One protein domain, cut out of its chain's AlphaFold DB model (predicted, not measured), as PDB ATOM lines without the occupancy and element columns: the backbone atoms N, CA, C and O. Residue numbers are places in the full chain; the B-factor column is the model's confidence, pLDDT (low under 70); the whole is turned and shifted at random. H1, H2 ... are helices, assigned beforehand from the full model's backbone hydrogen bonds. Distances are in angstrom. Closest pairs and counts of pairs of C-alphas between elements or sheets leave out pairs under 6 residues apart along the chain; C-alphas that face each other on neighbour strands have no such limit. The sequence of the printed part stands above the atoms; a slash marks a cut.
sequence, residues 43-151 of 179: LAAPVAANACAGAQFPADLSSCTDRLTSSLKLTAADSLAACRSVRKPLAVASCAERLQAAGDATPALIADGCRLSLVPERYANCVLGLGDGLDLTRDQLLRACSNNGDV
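What this domain is: This is residues 43 to 151 of the 179 residues of an uncharacterized protein of Synechococcus elongatus (strain PCC 7942 / FACHB-805) (UniProt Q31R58). Two rows of helices, one laid over the other, make an elongated slab: H1, H3, H5 and H7 stand in one row and run the same way, while H2, H4 and H6 fill the other and run back. The chain passes from row to row with each helix, so it is wound in stacked turns like a short solenoid, with H1 at one end of the slab and H6 and H7 at the other. The printed part has 109 residues with seven named helices, H1 to H7 in that order, and no named strand; its class is all helix. It is compact, with a radius of gyration of the C-alphas of 14.0 A and spans of 47 by 28 by 16 A, only just elongated.

Where its parts are: Find C-alpha 45 at (32.754, -31.859, -62.178); there H1 begins and runs to residue 53. Next comes H2, residues 58 to 72, the longest helix, 20.8 A from first to last C-alpha. H3 takes residues 76 to 84, and H4 takes residues 89 to 101, 18.5 A long. Look for H5 from C-alpha 107 at (36.010, -28.790, -36.811) to residue 116. H6 spans residues 120 to 131, 16.7 A long, and H7 runs from residue 138 to C-alpha 146 at (44.594, -40.211, -30.629).

How they stand to each other: Start at the hub, H4 and H5, which touch four helices each. They form a helical hairpin, opposite ways at a steep tilt of 40 degrees; their closest C-alphas, those of Val 92 and Cys 114, are 5.3 A apart. H4 touches H2 at a shallow tilt of 13 degrees, the same way, closest at the C-alphas of Cys 64 and Leu 90, 5.3 A. On to H6, H4 touches it at a shallow tilt of 15 degrees, the same way, closest at Cys 95 and Pro 120, C-alphas 5.5 A apart. H5 touches H7 at a shallow tilt of 11 degrees, the same way, with the C-alphas of Gly 113 and Ser 146 closest at 6.4 A. H5 also touches H3, the same way at 17 degrees, a shallow tilt, with the C-alphas of Ala 82 and Arg 115 closest at 6.4 A. H2 and H3 touch at a steep tilt of 50 degrees, opposite ways, closest at the C-alphas of Thr 65 and Ser 79, 4.9 A. H6 and H7 touch at a steep tilt of 46 degrees, opposite ways, closest at the C-alphas of Val 127 and Leu 141, 5.3 A. H1 and H2 only just touch, and only at the corner, with 3 pairs of C-alphas within 8 A, the closest being Cys 52 and Pro 58 at 5.3 A; H2 does so with residues 58 to 62 alone. H1 is close to H3 but not clearly touching it, the C-alphas of Ala 51 and Arg 84 being 7.3 A apart. H1 is apart from H4, H5, H6 and H7. In each of the seven helices every O i to N i+4 pair is within hydrogen-bond range.

The domain as a whole: The C-alphas farthest apart, those of Pro 46 and Gly 133, are 47.3 A from each other. The printed part has no cut and no long link; the six residues between H6 and H7 make a short link, and the other links are tight. The mean pLDDT of the printed part is 90.4, with residues 147 to 151 under 70.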
ATOM      1  N   LEU A  43      31.611 -28.759 -55.685       98.12
ATOM      2  CA  LEU A  43      32.850 -29.295 -56.258       98.12
ATOM      3  C   LEU A  43      32.804 -29.276 -57.788       98.12
ATOM      4  O   LEU A  43      31.780 -29.552 -58.411       98.12
ATOM      5  N   ALA A  44      33.951 -29.013 -58.413       98.12
ATOM      6  CA  ALA A  44      34.064 -29.064 -59.865       98.12
ATOM      7  C   ALA A  44      33.784 -30.483 -60.392       98.12
ATOM      8  O   ALA A  44      34.284 -31.467 -59.842       98.12
ATOM      9  N   ALA A  45      33.065 -30.589 -61.515       97.69
ATOM     10  CA  ALA A  45      32.754 -31.859 -62.178       97.69
ATOM     11  C   ALA A  45      33.953 -32.826 -62.330       97.69
ATOM     12  O   ALA A  45      33.804 -33.993 -61.968       97.69
ATOM     13  N   PRO A  46      35.159 -32.401 -62.777       97.94
ATOM     14  CA  PRO A  46      36.303 -33.312 -62.854       97.94
ATOM     15  C   PRO A  46      36.788 -33.798 -61.481       97.94
ATOM     16  O   PRO A  46      37.286 -34.915 -61.374       97.94
ATOM     17  N   VAL A  47      36.645 -33.000 -60.420       97.94
ATOM     18  CA  VAL A  47      37.006 -33.416 -59.055       97.94
ATOM     19  C   VAL A  47      36.023 -34.472 -58.557       97.94
ATOM     20  O   VAL A  47      36.456 -35.515 -58.070       97.94
ATOM     21  N   ALA A  48      34.722 -34.236 -58.740       97.81
ATOM     22  CA  ALA A  48      33.674 -35.187 -58.380       97.81
ATOM     23  C   ALA A  48      33.827 -36.515 -59.140       97.81
ATOM     24  O   ALA A  48      33.846 -37.575 -58.518       97.81
ATOM     25  N   ALA A  49      34.030 -36.462 -60.460       97.44
ATOM     26  CA  ALA A  49      34.211 -37.650 -61.292       97.44
ATOM     27  C   ALA A  49      35.418 -38.490 -60.847       97.44
ATOM     28  O   ALA A  49      35.284 -39.694 -60.636       97.44
ATOM     29  N   ASN A  50      36.580 -37.858 -60.640       97.75
ATOM     30  CA  ASN A  50      37.783 -38.558 -60.178       97.75
ATOM     31  C   ASN A  50      37.603 -39.158 -58.778       97.75
ATOM     32  O   ASN A  50      38.047 -40.276 -58.522       97.75
ATOM     33  N   ALA A  51      36.952 -38.430 -57.868       96.88
ATOM     34  CA  ALA A  51      36.722 -38.906 -56.512       96.88
ATOM     35  C   ALA A  51      35.764 -40.104 -56.475       96.88
ATOM     36  O   ALA A  51      36.087 -41.111 -55.849       96.88
ATOM     37  N   CYS A  52      34.630 -40.022 -57.174       96.56
ATOM     38  CA  CYS A  52      33.657 -41.112 -57.233       96.56
ATOM     39  C   CYS A  52      34.233 -42.338 -57.952       96.56
ATOM     40  O   CYS A  52      34.069 -43.447 -57.458       96.56
ATOM     41  N   ALA A  53      34.970 -42.157 -59.055       95.62
ATOM     42  CA  ALA A  53      35.617 -43.262 -59.768       95.62
ATOM     43  C   ALA A  53      36.706 -43.965 -58.935       95.62
ATOM     44  O   ALA A  53      36.924 -45.163 -59.093       95.62
ATOM     45  N   GLY A  54      37.386 -43.235 -58.045       92.94
ATOM     46  CA  GLY A  54      38.384 -43.791 -57.127       92.94
ATOM     47  C   GLY A  54      37.801 -44.423 -55.857       92.94
ATOM     48  O   GLY A  54      38.549 -45.009 -55.072       92.94
ATOM     49  N   ALA A  55      36.492 -44.300 -55.621       92.88
ATOM     50  CA  ALA A  55      35.841 -44.788 -54.414       92.88
ATOM     51  C   ALA A  55      35.426 -46.256 -54.552       92.88
ATOM     52  O   ALA A  55      34.754 -46.637 -55.504       92.88
ATOM     53  N   GLN A  56      35.742 -47.074 -53.543       89.25
ATOM     54  CA  GLN A  56      35.186 -48.431 -53.454       89.25
ATOM     55  C   GLN A  56      33.681 -48.415 -53.123       89.25
ATOM     56  O   GLN A  56      32.956 -49.313 -53.532       89.25
ATOM     57  N   PHE A  57      33.229 -47.383 -52.403       91.56
ATOM     58  CA  PHE A  57      31.838 -47.175 -51.995       91.56
ATOM     59  C   PHE A  57      31.435 -45.717 -52.295       91.56
ATOM     60  O   PHE A  57      31.547 -44.855 -51.420       91.56
ATOM     61  N   PRO A  58      31.042 -45.390 -53.541       94.50
ATOM     62  CA  PRO A  58      30.753 -44.010 -53.957       94.50
ATOM     63  C   PRO A  58      29.578 -43.368 -53.195       94.50
ATOM     64  O   PRO A  58      29.642 -42.181 -52.854       94.50
ATOM     65  N   ALA A  59      28.553 -44.148 -52.837       94.94
ATOM     66  CA  ALA A  59      27.457 -43.686 -51.982       94.94
ATOM     67  C   ALA A  59      27.956 -43.259 -50.583       94.94
ATOM     68  O   ALA A  59      27.654 -42.162 -50.116       94.94
ATOM     69  N   ASP A  60      28.810 -44.069 -49.946       95.94
ATOM     70  CA  ASP A  60      29.387 -43.745 -48.634       95.94
ATOM     71  C   ASP A  60      30.297 -42.512 -48.693       95.94
ATOM     72  O   ASP A  60      30.303 -41.700 -47.766       95.94
ATOM     73  N   LEU A  61      31.081 -42.366 -49.767       96.94
ATOM     74  CA  LEU A  61      31.982 -41.226 -49.950       96.94
ATOM     75  C   LEU A  61      31.206 -39.905 -50.025       96.94
ATOM     76  O   LEU A  61      31.542 -38.943 -49.325       96.94
ATOM     77  N   SER A  62      30.187 -39.858 -50.882       97.50
ATOM     78  CA  SER A  62      29.364 -38.663 -51.082       97.50
ATOM     79  C   SER A  62      28.546 -38.330 -49.834       97.50
ATOM     80  O   SER A  62      28.585 -37.187 -49.380       97.50
ATOM     81  N   SER A  63      27.932 -39.336 -49.203       97.38
ATOM     82  CA  SER A  63      27.218 -39.185 -47.932       97.38
ATOM     83  C   SER A  63      28.122 -38.674 -46.804       97.38
ATOM     84  O   SER A  63      27.756 -37.752 -46.079       97.38
ATOM     85  N   CYS A  64      29.338 -39.214 -46.671       97.19
ATOM     86  CA  CYS A  64      30.317 -38.718 -45.704       97.19
ATOM     87  C   CYS A  64      30.662 -37.241 -45.950       97.19
ATOM     88  O   CYS A  64      30.709 -36.453 -45.004       97.19
ATOM     89  N   THR A  65      30.877 -36.867 -47.214       97.56
ATOM     90  CA  THR A  65      31.271 -35.505 -47.597       97.56
ATOM     91  C   THR A  65      30.160 -34.503 -47.290       97.56
ATOM     92  O   THR A  65      30.429 -33.455 -46.703       97.56
ATOM     93  N   ASP A  66      28.917 -34.833 -47.638       98.00
ATOM     94  CA  ASP A  66      27.736 -34.016 -47.337       98.00
ATOM     95  C   ASP A  66      27.549 -33.826 -45.823       98.00
ATOM     96  O   ASP A  66      27.434 -32.702 -45.324       98.00
ATOM     97  N   ARG A  67      27.648 -34.919 -45.059       96.75
ATOM     98  CA  ARG A  67      27.542 -34.897 -43.594       96.75
ATOM     99  C   ARG A  67      28.617 -34.043 -42.933       96.75
ATOM    100  O   ARG A  67      28.297 -33.237 -42.067       96.75
ATOM    101  N   LEU A  68      29.882 -34.155 -43.337       95.56
ATOM    102  CA  LEU A  68      30.961 -33.313 -42.796       95.56
ATOM    103  C   LEU A  68      30.803 -31.838 -43.192       95.56
ATOM    104  O   LEU A  68      31.038 -30.950 -42.373       95.56
ATOM    105  N   THR A  69      30.350 -31.572 -44.416       96.44
ATOM    106  CA  THR A  69      30.105 -30.203 -44.894       96.44
ATOM    107  C   THR A  69      28.985 -29.540 -44.092       96.44
ATOM    108  O   THR A  69      29.121 -28.394 -43.667       96.44
ATOM    109  N   SER A  70      27.903 -30.270 -43.820       95.00
ATOM    110  CA  SER A  70      26.740 -29.759 -43.088       95.00
ATOM    111  C   SER A  70      26.956 -29.678 -41.572       95.00
ATOM    112  O   SER A  70      26.630 -28.657 -40.965       95.00
ATOM    113  N   SER A  71      27.529 -30.711 -40.949       92.88
ATOM    114  CA  SER A  71      27.679 -30.781 -39.486       92.88
ATOM    115  C   SER A  71      28.864 -29.973 -38.961       92.88
ATOM    116  O   SER A  71      28.727 -29.242 -37.979       92.88
ATOM    117  N   LEU A  72      30.021 -30.066 -39.622       89.19
ATOM    118  CA  LEU A  72      31.266 -29.432 -39.185       89.19
ATOM    119  C   LEU A  72      31.517 -28.079 -39.868       89.19
ATOM    120  O   LEU A  72      32.464 -27.381 -39.506       89.19
ATOM    121  N   LYS A  73      30.676 -27.689 -40.838       90.19
ATOM    122  CA  LYS A  73      30.836 -26.467 -41.649       90.19
ATOM    123  C   LYS A  73      32.196 -26.385 -42.353       90.19
ATOM    124  O   LYS A  73      32.727 -25.295 -42.563       90.19
ATOM    125  N   LEU A  74      32.770 -27.539 -42.693       91.19
ATOM    126  CA  LEU A  74      33.973 -27.616 -43.519       91.19
ATOM    127  C   LEU A  74      33.641 -27.245 -44.962       91.19
ATOM    128  O   LEU A  74      32.491 -27.341 -45.396       91.19
ATOM    129  N   THR A  75      34.654 -26.851 -45.731       95.56
ATOM    130  CA  THR A  75      34.465 -26.713 -47.176       95.56
ATOM    131  C   THR A  75      34.210 -28.092 -47.787       95.56
ATOM    132  O   THR A  75      34.735 -29.099 -47.307       95.56
ATOM    133  N   ALA A  76      33.452 -28.159 -48.883       96.56
ATOM    134  CA  ALA A  76      33.221 -29.422 -49.584       96.56
ATOM    135  C   ALA A  76      34.537 -30.115 -49.996       96.56
ATOM    136  O   ALA A  76      34.617 -31.342 -50.017       96.56
ATOM    137  N   ALA A  77      35.586 -29.336 -50.287       95.88
ATOM    138  CA  ALA A  77      36.909 -29.856 -50.617       95.88
ATOM    139  C   ALA A  77      37.595 -30.514 -49.410       95.88
ATOM    140  O   ALA A  77      38.132 -31.615 -49.549       95.88
ATOM    141  N   ASP A  78      37.538 -29.885 -48.235       94.06
ATOM    142  CA  ASP A  78      38.126 -30.427 -47.005       94.06
ATOM    143  C   ASP A  78      37.356 -31.658 -46.517       94.06
ATOM    144  O   ASP A  78      37.961 -32.682 -46.189       94.06
ATOM    145  N   SER A  79      36.021 -31.606 -46.561       95.75
ATOM    146  CA  SER A  79      35.154 -32.757 -46.288       95.75
ATOM    147  C   SER A  79      35.492 -33.934 -47.205       95.75
ATOM    148  O   SER A  79      35.687 -35.057 -46.737       95.75
ATOM    149  N   LEU A  80      35.630 -33.679 -48.511       96.44
ATOM    150  CA  LEU A  80      35.968 -34.719 -49.478       96.44
ATOM    151  C   LEU A  80      37.360 -35.296 -49.205       96.44
ATOM    152  O   LEU A  80      37.548 -36.513 -49.276       96.44
ATOM    153  N   ALA A  81      38.338 -34.443 -48.891       93.31
ATOM    154  CA  ALA A  81      39.682 -34.877 -48.533       93.31
ATOM    155  C   ALA A  81      39.668 -35.780 -47.291       93.31
ATOM    156  O   ALA A  81      40.336 -36.815 -47.292       93.31
ATOM    157  N   ALA A  82      38.860 -35.450 -46.279       91.19
ATOM    158  CA  ALA A  82      38.729 -36.265 -45.080       91.19
ATOM    159  C   ALA A  82      38.087 -37.636 -45.361       91.19
ATOM    160  O   ALA A  82      38.581 -38.661 -44.886       91.19
ATOM    161  N   CYS A  83      37.031 -37.669 -46.177       94.69
ATOM    162  CA  CYS A  83      36.277 -38.888 -46.477       94.69
ATOM    163  C   CYS A  83      36.987 -39.841 -47.442       94.69
ATOM    164  O   CYS A  83      36.894 -41.058 -47.283       94.69
ATOM    165  N   ARG A  84      37.696 -39.323 -48.452       93.31
ATOM    166  CA  ARG A  84      38.322 -40.169 -49.487       93.31
ATOM    167  C   ARG A  84      39.576 -40.897 -49.009       93.31
ATOM    168  O   ARG A  84      39.999 -41.866 -49.628       93.31
ATOM    169  N   SER A  85      40.190 -40.424 -47.927       86.75
ATOM    170  CA  SER A  85      41.437 -40.975 -47.388       86.75
ATOM    171  C   SER A  85      41.230 -42.154 -46.430       86.75
ATOM    172  O   SER A  85      42.194 -42.604 -45.814       86.75
ATOM    173  N   VAL A  86      40.001 -42.662 -46.286       87.75
ATOM    174  CA  VAL A  86      39.659 -43.733 -45.337       87.75
ATOM    175  C   VAL A  86      38.889 -44.874 -45.994       87.75
ATOM    176  O   VAL A  86      38.200 -44.697 -46.992       87.75
ATOM    177  N   ARG A  87      38.967 -46.069 -45.393       84.19
ATOM    178  CA  ARG A  87      38.225 -47.254 -45.869       84.19
ATOM    179  C   ARG A  87      36.748 -47.264 -45.472       84.19
ATOM    180  O   ARG A  87      35.982 -48.022 -46.052       84.19
ATOM    181  N   LYS A  88      36.359 -46.491 -44.452       88.25
ATOM    182  CA  LYS A  88      34.984 -46.425 -43.928       88.25
ATOM    183  C   LYS A  88      34.539 -44.968 -43.762       88.25
ATOM    184  O   LYS A  88      34.551 -44.471 -42.635       88.25
ATOM    185  N   PRO A  89      34.151 -44.284 -44.853       93.19
ATOM    186  CA  PRO A  89      33.777 -42.870 -44.811       93.19
ATOM    187  C   PRO A  89      32.678 -42.573 -43.776       93.19
ATOM    188  O   PRO A  89      32.819 -41.670 -42.954       93.19
ATOM    189  N   LEU A  90      31.631 -43.401 -43.714       94.75
ATOM    190  CA  LEU A  90      30.515 -43.194 -42.781       94.75
ATOM    191  C   LEU A  90      30.906 -43.283 -41.297       94.75
ATOM    192  O   LEU A  90      30.289 -42.610 -40.471       94.75
ATOM    193  N   ALA A  91      31.935 -44.067 -40.956       92.69
ATOM    194  CA  ALA A  91      32.436 -44.147 -39.583       92.69
ATOM    195  C   ALA A  91      33.148 -42.849 -39.167       92.69
ATOM    196  O   ALA A  91      33.029 -42.425 -38.019       92.69
ATOM    197  N   VAL A  92      33.852 -42.196 -40.099       93.44
ATOM    198  CA  VAL A  92      34.470 -40.884 -39.857       93.44
ATOM    199  C   VAL A  92      33.397 -39.819 -39.662       93.44
ATOM    200  O   VAL A  92      33.465 -39.085 -38.682       93.44
ATOM    201  N   ALA A  93      32.380 -39.777 -40.527       95.50
ATOM    202  CA  ALA A  93      31.277 -38.824 -40.396       95.50
ATOM    203  C   ALA A  93      30.498 -39.006 -39.077       95.50
ATOM    204  O   ALA A  93      30.254 -38.032 -38.374       95.50
ATOM    205  N   SER A  94      30.187 -40.251 -38.690       95.75
ATOM    206  CA  SER A  94      29.546 -40.565 -37.399       95.75
ATOM    207  C   SER A  94      30.381 -40.094 -36.204       95.75
ATOM    208  O   SER A  94      29.881 -39.393 -35.324       95.75
ATOM    209  N   CYS A  95      31.678 -40.408 -36.197       94.69
ATOM    210  CA  CYS A  95      32.606 -39.928 -35.175       94.69
ATOM    211  C   CYS A  95      32.621 -38.395 -35.090       94.69
ATOM    212  O   CYS A  95      32.520 -37.836 -33.996       94.69
ATOM    213  N   ALA A  96      32.714 -37.723 -36.239       94.81
ATOM    214  CA  ALA A  96      32.829 -36.276 -36.305       94.81
ATOM    215  C   ALA A  96      31.558 -35.581 -35.803       94.81
ATOM    216  O   ALA A  96      31.649 -34.675 -34.980       94.81
ATOM    217  N   GLU A  97      30.378 -36.046 -36.212       95.50
ATOM    218  CA  GLU A  97      29.092 -35.509 -35.752       95.50
ATOM    219  C   GLU A  97      28.909 -35.643 -34.242       95.50
ATOM    220  O   GLU A  97      28.478 -34.695 -33.586       95.50
ATOM    221  N   ARG A  98      29.276 -36.795 -33.668       95.19
ATOM    222  CA  ARG A  98      29.184 -37.018 -32.220       95.19
ATOM    223  C   ARG A  98      30.068 -36.048 -31.439       95.19
ATOM    224  O   ARG A  98      29.640 -35.509 -30.423       95.19
ATOM    225  N   LEU A  99      31.290 -35.820 -31.914       93.31
ATOM    226  CA  LEU A  99      32.224 -34.889 -31.282       93.31
ATOM    227  C   LEU A  99      31.813 -33.429 -31.484       93.31
ATOM    228  O   LEU A  99      31.927 -32.635 -30.553       93.31
ATOM    229  N   GLN A 100      31.285 -33.096 -32.661       94.12
ATOM    230  CA  GLN A 100      30.775 -31.764 -32.974       94.12
ATOM    231  C   GLN A 100      29.545 -31.419 -32.128       94.12
ATOM    232  O   GLN A 100      29.451 -30.304 -31.619       94.12
ATOM    233  N   ALA A 101      28.632 -32.375 -31.930       92.06
ATOM    234  CA  ALA A 101      27.456 -32.214 -31.074       92.06
ATOM    235  C   ALA A 101      27.832 -31.957 -29.606       92.06
ATOM    236  O   ALA A 101      27.119 -31.249 -28.901       92.06
ATOM    237  N   ALA A 102      28.966 -32.499 -29.161       88.19
ATOM    238  CA  ALA A 102      29.485 -32.287 -27.819       88.19
ATOM    239  C   ALA A 102      30.312 -30.994 -27.666       88.19
ATOM    240  O   ALA A 102      30.775 -30.724 -26.564       88.19
ATOM    241  N   GLY A 103      30.548 -30.223 -28.732       86.00
ATOM    242  CA  GLY A 103      31.154 -28.884 -28.671       86.00
ATOM    243  C   GLY A 103      32.654 -28.814 -28.342       86.00
ATOM    244  O   GLY A 103      33.358 -29.819 -28.301       86.00
ATOM    245  N   ASP A 104      33.137 -27.590 -28.127       83.12
ATOM    246  CA  ASP A 104      34.438 -27.246 -27.523       83.12
ATOM    247  C   ASP A 104      35.724 -27.645 -28.265       83.12
ATOM    248  O   ASP A 104      36.812 -27.531 -27.705       83.12
ATOM    249  N   ALA A 105      35.639 -28.051 -29.534       87.25
ATOM    250  CA  ALA A 105      36.803 -28.269 -30.391       87.25
ATOM    251  C   ALA A 105      36.613 -27.697 -31.793       87.25
ATOM    252  O   ALA A 105      35.494 -27.505 -32.274       87.25
ATOM    253  N   THR A 106      37.733 -27.440 -32.467       90.06
ATOM    254  CA  THR A 106      37.698 -26.970 -33.853       90.06
ATOM    255  C   THR A 106      37.256 -28.096 -34.800       90.06
ATOM    256  O   THR A 106      37.703 -29.237 -34.644       90.06
ATOM    257  N   PRO A 107      36.440 -27.796 -35.829       90.06
ATOM    258  CA  PRO A 107      36.010 -28.790 -36.811       90.06
ATOM    259  C   PRO A 107      37.167 -29.539 -37.484       90.06
ATOM    260  O   PRO A 107      37.106 -30.751 -37.670       90.06
ATOM    261  N   ALA A 108      38.260 -28.835 -37.794       87.44
ATOM    262  CA  ALA A 108      39.448 -29.441 -38.390       87.44
ATOM    263  C   ALA A 108      40.066 -30.516 -37.478       87.44
ATOM    264  O   ALA A 108      40.342 -31.624 -37.936       87.44
ATOM    265  N   LEU A 109      40.210 -30.230 -36.178       88.19
ATOM    266  CA  LEU A 109      40.778 -31.184 -35.221       88.19
ATOM    267  C   LEU A 109      39.880 -32.414 -35.033       88.19
ATOM    268  O   LEU A 109      40.382 -33.532 -34.913       88.19
ATOM    269  N   ILE A 110      38.557 -32.221 -35.045       92.12
ATOM    270  CA  ILE A 110      37.584 -33.319 -34.993       92.12
ATOM    271  C   ILE A 110      37.730 -34.218 -36.228       92.12
ATOM    272  O   ILE A 110      37.869 -35.438 -36.090       92.12
ATOM    273  N   ALA A 111      37.721 -33.627 -37.425       89.81
ATOM    274  CA  ALA A 111      37.824 -34.367 -38.679       89.81
ATOM    275  C   ALA A 111      39.142 -35.151 -38.769       89.81
ATOM    276  O   ALA A 111      39.127 -36.336 -39.113       89.81
ATOM    277  N   ASP A 112      40.267 -34.538 -38.392       89.69
ATOM    278  CA  ASP A 112      41.569 -35.208 -38.379       89.69
ATOM    279  C   ASP A 112      41.635 -36.347 -37.359       89.69
ATOM    280  O   ASP A 112      42.064 -37.449 -37.707       89.69
ATOM    281  N   GLY A 113      41.156 -36.136 -36.129       90.06
ATOM    282  CA  GLY A 113      41.133 -37.177 -35.099       90.06
ATOM    283  C   GLY A 113      40.312 -38.400 -35.517       90.06
ATOM    284  O   GLY A 113      40.769 -39.541 -35.401       90.06
ATOM    285  N   CYS A 114      39.123 -38.174 -36.083       91.31
ATOM    286  CA  CYS A 114      38.265 -39.249 -36.576       91.31
ATOM    287  C   CYS A 114      38.869 -39.985 -37.776       91.31
ATOM    288  O   CYS A 114      38.756 -41.208 -37.857       91.31
ATOM    289  N   ARG A 115      39.521 -39.264 -38.696       89.31
ATOM    290  CA  ARG A 115      40.141 -39.834 -39.900       89.31
ATOM    291  C   ARG A 115      41.383 -40.668 -39.593       89.31
ATOM    292  O   ARG A 115      41.603 -41.686 -40.244       89.31
ATOM    293  N   LEU A 116      42.203 -40.225 -38.641       87.75
ATOM    294  CA  LEU A 116      43.443 -40.906 -38.259       87.75
ATOM    295  C   LEU A 116      43.190 -42.122 -37.356       87.75
ATOM    296  O   LEU A 116      44.007 -43.039 -37.311       87.75
ATOM    297  N   SER A 117      42.048 -42.177 -36.669       87.12
ATOM    298  CA  SER A 117      41.696 -43.319 -35.829       87.12
ATOM    299  C   SER A 117      41.375 -44.577 -36.646       87.12
ATOM    300  O   SER A 117      40.491 -44.585 -37.502       87.12
ATOM    301  N   LEU A 118      42.005 -45.701 -36.285       84.00
ATOM    302  CA  LEU A 118      41.646 -47.031 -36.801       84.00
ATOM    303  C   LEU A 118      40.206 -47.438 -36.453       84.00
ATOM    304  O   LEU A 118      39.601 -48.254 -37.151       84.00
ATOM    305  N   VAL A 119      39.664 -46.902 -35.354       87.81
ATOM    306  CA  VAL A 119      38.309 -47.190 -34.870       87.81
ATOM    307  C   VAL A 119      37.647 -45.868 -34.456       87.81
ATOM    308  O   VAL A 119      37.669 -45.521 -33.269       87.81
ATOM    309  N   PRO A 120      37.063 -45.115 -35.409       89.88
ATOM    310  CA  PRO A 120      36.511 -43.781 -35.155       89.88
ATOM    311  C   PRO A 120      35.498 -43.750 -34.001       89.88
ATOM    312  O   PRO A 120      35.564 -42.885 -33.135       89.88
ATOM    313  N   GLU A 121      34.639 -44.766 -33.892       90.81
ATOM    314  CA  GLU A 121      33.667 -44.866 -32.792       90.81
ATOM    315  C   GLU A 121      34.320 -45.005 -31.409       90.81
ATOM    316  O   GLU A 121      33.870 -44.400 -30.435       90.81
ATOM    317  N   ARG A 122      35.420 -45.765 -31.303       89.88
ATOM    318  CA  ARG A 122      36.165 -45.896 -30.041       89.88
ATOM    319  C   ARG A 122      36.871 -44.591 -29.687       89.88
ATOM    320  O   ARG A 122      36.960 -44.261 -28.508       89.88
ATOM    321  N   TYR A 123      37.358 -43.863 -30.690       91.81
ATOM    322  CA  TYR A 123      37.953 -42.545 -30.494       91.81
ATOM    323  C   TYR A 123      36.926 -41.552 -29.940       91.81
ATOM    324  O   TYR A 123      37.172 -40.966 -28.888       91.81
ATOM    325  N   ALA A 124      35.742 -41.456 -30.553       93.44
ATOM    326  CA  ALA A 124      34.661 -40.615 -30.043       93.44
ATOM    327  C   ALA A 124      34.253 -41.006 -28.610       93.44
ATOM    328  O   ALA A 124      34.151 -40.143 -27.743       93.44
ATOM    329  N   ASN A 125      34.103 -42.306 -28.323       93.44
ATOM    330  CA  ASN A 125      33.791 -42.788 -26.971       93.44
ATOM    331  C   ASN A 125      34.866 -42.412 -25.939       93.44
ATOM    332  O   ASN A 125      34.524 -42.074 -24.812       93.44
ATOM    333  N   CYS A 126      36.148 -42.469 -26.312       93.00
ATOM    334  CA  CYS A 126      37.249 -42.055 -25.442       93.00
ATOM    335  C   CYS A 126      37.146 -40.567 -25.091       93.00
ATOM    336  O   CYS A 126      37.216 -40.207 -23.921       93.00
ATOM    337  N   VAL A 127      36.946 -39.715 -26.099       93.69
ATOM    338  CA  VAL A 127      36.914 -38.258 -25.918       93.69
ATOM    339  C   VAL A 127      35.704 -37.835 -25.089       93.69
ATOM    340  O   VAL A 127      35.858 -37.059 -24.152       93.69
ATOM    341  N   LEU A 128      34.521 -38.368 -25.403       93.38
ATOM    342  CA  LEU A 128      33.288 -38.048 -24.683       93.38
ATOM    343  C   LEU A 128      33.329 -38.586 -23.247       93.38
ATOM    344  O   LEU A 128      33.130 -37.833 -22.305       93.38
ATOM    345  N   GLY A 129      33.687 -39.863 -23.068       92.94
ATOM    346  CA  GLY A 129      33.681 -40.494 -21.747       92.94
ATOM    347  C   GLY A 129      34.717 -39.921 -20.777       92.94
ATOM    348  O   GLY A 129      34.465 -39.874 -19.578       92.94
ATOM    349  N   LEU A 130      35.878 -39.473 -21.270       91.94
ATOM    350  CA  LEU A 130      36.863 -38.788 -20.427       91.94
ATOM    351  C   LEU A 130      36.485 -37.328 -20.150       91.94
ATOM    352  O   LEU A 130      36.829 -36.825 -19.086       91.94
ATOM    353  N   GLY A 131      35.773 -36.667 -21.068       89.19
ATOM    354  CA  GLY A 131      35.290 -35.298 -20.870       89.19
ATOM    355  C   GLY A 131      34.238 -35.170 -19.772       89.19
ATOM    356  O   GLY A 131      34.198 -34.150 -19.098       89.19
ATOM    357  N   ASP A 132      33.451 -36.221 -19.534       84.88
ATOM    358  CA  ASP A 132      32.451 -36.236 -18.459       84.88
ATOM    359  C   ASP A 132      33.068 -36.425 -17.059       84.88
ATOM    360  O   ASP A 132      32.428 -36.136 -16.049       84.88
ATOM    361  N   GLY A 133      34.297 -36.949 -16.979       82.12
ATOM    362  CA  GLY A 133      34.916 -37.383 -15.720       82.12
ATOM    363  C   GLY A 133      36.183 -36.636 -15.311       82.12
ATOM    364  O   GLY A 133      36.635 -36.806 -14.178       82.12
ATOM    365  N   LEU A 134      36.781 -35.848 -16.207       88.88
ATOM    366  CA  LEU A 134      38.055 -35.164 -15.985       88.88
ATOM    367  C   LEU A 134      37.951 -33.689 -16.375       88.88
ATOM    368  O   LEU A 134      37.359 -33.354 -17.395       88.88
ATOM    369  N   ASP A 135      38.611 -32.821 -15.607       89.50
ATOM    370  CA  ASP A 135      38.752 -31.397 -15.931       89.50
ATOM    371  C   ASP A 135      39.837 -31.194 -17.004       89.50
ATOM    372  O   ASP A 135      40.955 -30.744 -16.744       89.50
ATOM    373  N   LEU A 136      39.536 -31.654 -18.221       89.50
ATOM    374  CA  LEU A 136      40.385 -31.535 -19.399       89.50
ATOM    375  C   LEU A 136      39.616 -30.851 -20.524       89.50
ATOM    376  O   LEU A 136      38.462 -31.161 -20.809       89.50
ATOM    377  N   THR A 137      40.300 -29.962 -21.233       91.00
ATOM    378  CA  THR A 137      39.753 -29.338 -22.442       91.00
ATOM    379  C   THR A 137      39.533 -30.382 -23.538       91.00
ATOM    380  O   THR A 137      40.282 -31.360 -23.653       91.00
ATOM    381  N   ARG A 138      38.553 -30.151 -24.418       90.06
ATOM    382  CA  ARG A 138      38.277 -31.066 -25.534       90.06
ATOM    383  C   ARG A 138      39.495 -31.269 -26.433       90.06
ATOM    384  O   ARG A 138      39.774 -32.393 -26.829       90.06
ATOM    385  N   ASP A 139      40.268 -30.219 -26.676       87.69
ATOM    386  CA  ASP A 139      41.524 -30.298 -27.421       87.69
ATOM    387  C   ASP A 139      42.559 -31.224 -26.757       87.69
ATOM    388  O   ASP A 139      43.253 -31.980 -27.442       87.69
ATOM    389  N   GLN A 140      42.674 -31.197 -25.423       89.62
ATOM    390  CA  GLN A 140      43.532 -32.134 -24.686       89.62
ATOM    391  C   GLN A 140      43.023 -33.570 -24.821       89.62
ATOM    392  O   GLN A 140      43.825 -34.474 -25.054       89.62
ATOM    393  N   LEU A 141      41.710 -33.777 -24.736       91.69
ATOM    394  CA  LEU A 141      41.087 -35.094 -24.876       91.69
ATOM    395  C   LEU A 141      41.263 -35.666 -26.287       91.69
ATOM    396  O   LEU A 141      41.648 -36.826 -26.431       91.69
ATOM    397  N   LEU A 142      41.065 -34.851 -27.327       89.56
ATOM    398  CA  LEU A 142      41.266 -35.240 -28.727       89.56
ATOM    399  C   LEU A 142      42.704 -35.716 -28.978       89.56
ATOM    400  O   LEU A 142      42.897 -36.731 -29.652       89.56
ATOM    401  N   ARG A 143      43.698 -35.040 -28.384       86.56
ATOM    402  CA  ARG A 143      45.117 -35.442 -28.439       86.56
ATOM    403  C   ARG A 143      45.439 -36.661 -27.568       86.56
ATOM    404  O   ARG A 143      46.227 -37.513 -27.963       86.56
ATOM    405  N   ALA A 144      44.849 -36.781 -26.383       88.56
ATOM    406  CA  ALA A 144      45.087 -37.929 -25.506       88.56
ATOM    407  C   ALA A 144      44.500 -39.224 -26.095       88.56
ATOM    408  O   ALA A 144      45.118 -40.290 -26.042       88.56
ATOM    409  N   CYS A 145      43.317 -39.130 -26.701       89.19
ATOM    410  CA  CYS A 145      42.623 -40.263 -27.295       89.19
ATOM    411  C   CYS A 145      43.209 -40.700 -28.645       89.19
ATOM    412  O   CYS A 145      43.022 -41.862 -29.015       89.19
ATOM    413  N   SER A 146      43.952 -39.841 -29.357       79.94
ATOM    414  CA  SER A 146      44.594 -40.211 -30.629       79.94
ATOM    415  C   SER A 146      45.759 -41.184 -30.423       79.94
ATOM    416  O   SER A 146      45.916 -42.122 -31.200       79.94
ATOM    417  N   ASN A 147      46.490 -41.074 -29.306       63.56
ATOM    418  CA  ASN A 147      47.612 -41.966 -28.965       63.56
ATOM    419  C   ASN A 147      47.211 -43.443 -28.773       63.56
ATOM    420  O   ASN A 147      48.062 -44.329 -28.803       63.56
ATOM    421  N   ASN A 148      45.920 -43.737 -28.592       54.97
ATOM    422  CA  ASN A 148      45.416 -45.109 -28.493       54.97
ATOM    423  C   ASN A 148      45.160 -45.774 -29.860       54.97
ATOM    424  O   ASN A 148      44.776 -46.949 -29.886       54.97
ATOM    425  N   GLY A 149      45.301 -45.029 -30.963       52.53
ATOM    426  CA  GLY A 149      45.167 -45.518 -32.339       52.53
ATOM    427  C   GLY A 149      46.485 -45.977 -32.973       52.53
ATOM    428  O   GLY A 149      46.446 -46.818 -33.866       52.53
ATOM    429  N   ASP A 150      47.629 -45.506 -32.460       48.94
ATOM    430  CA  ASP A 150      48.954 -45.620 -33.101       48.94
ATOM    431  C   ASP A 150      49.911 -46.622 -32.448       48.94
ATOM    432  O   ASP A 150      51.133 -46.479 -32.484       48.94
ATOM    433  N   VAL A 151      49.384 -47.707 -31.889       48.50
ATOM    434  CA  VAL A 151      50.234 -48.870 -31.638       48.50
ATOM    435  C   VAL A 151      49.644 -50.033 -32.415       48.50
ATOM    436  O   VAL A 151      48.701 -50.670 -31.930       48.50
TER     437      VAL A 151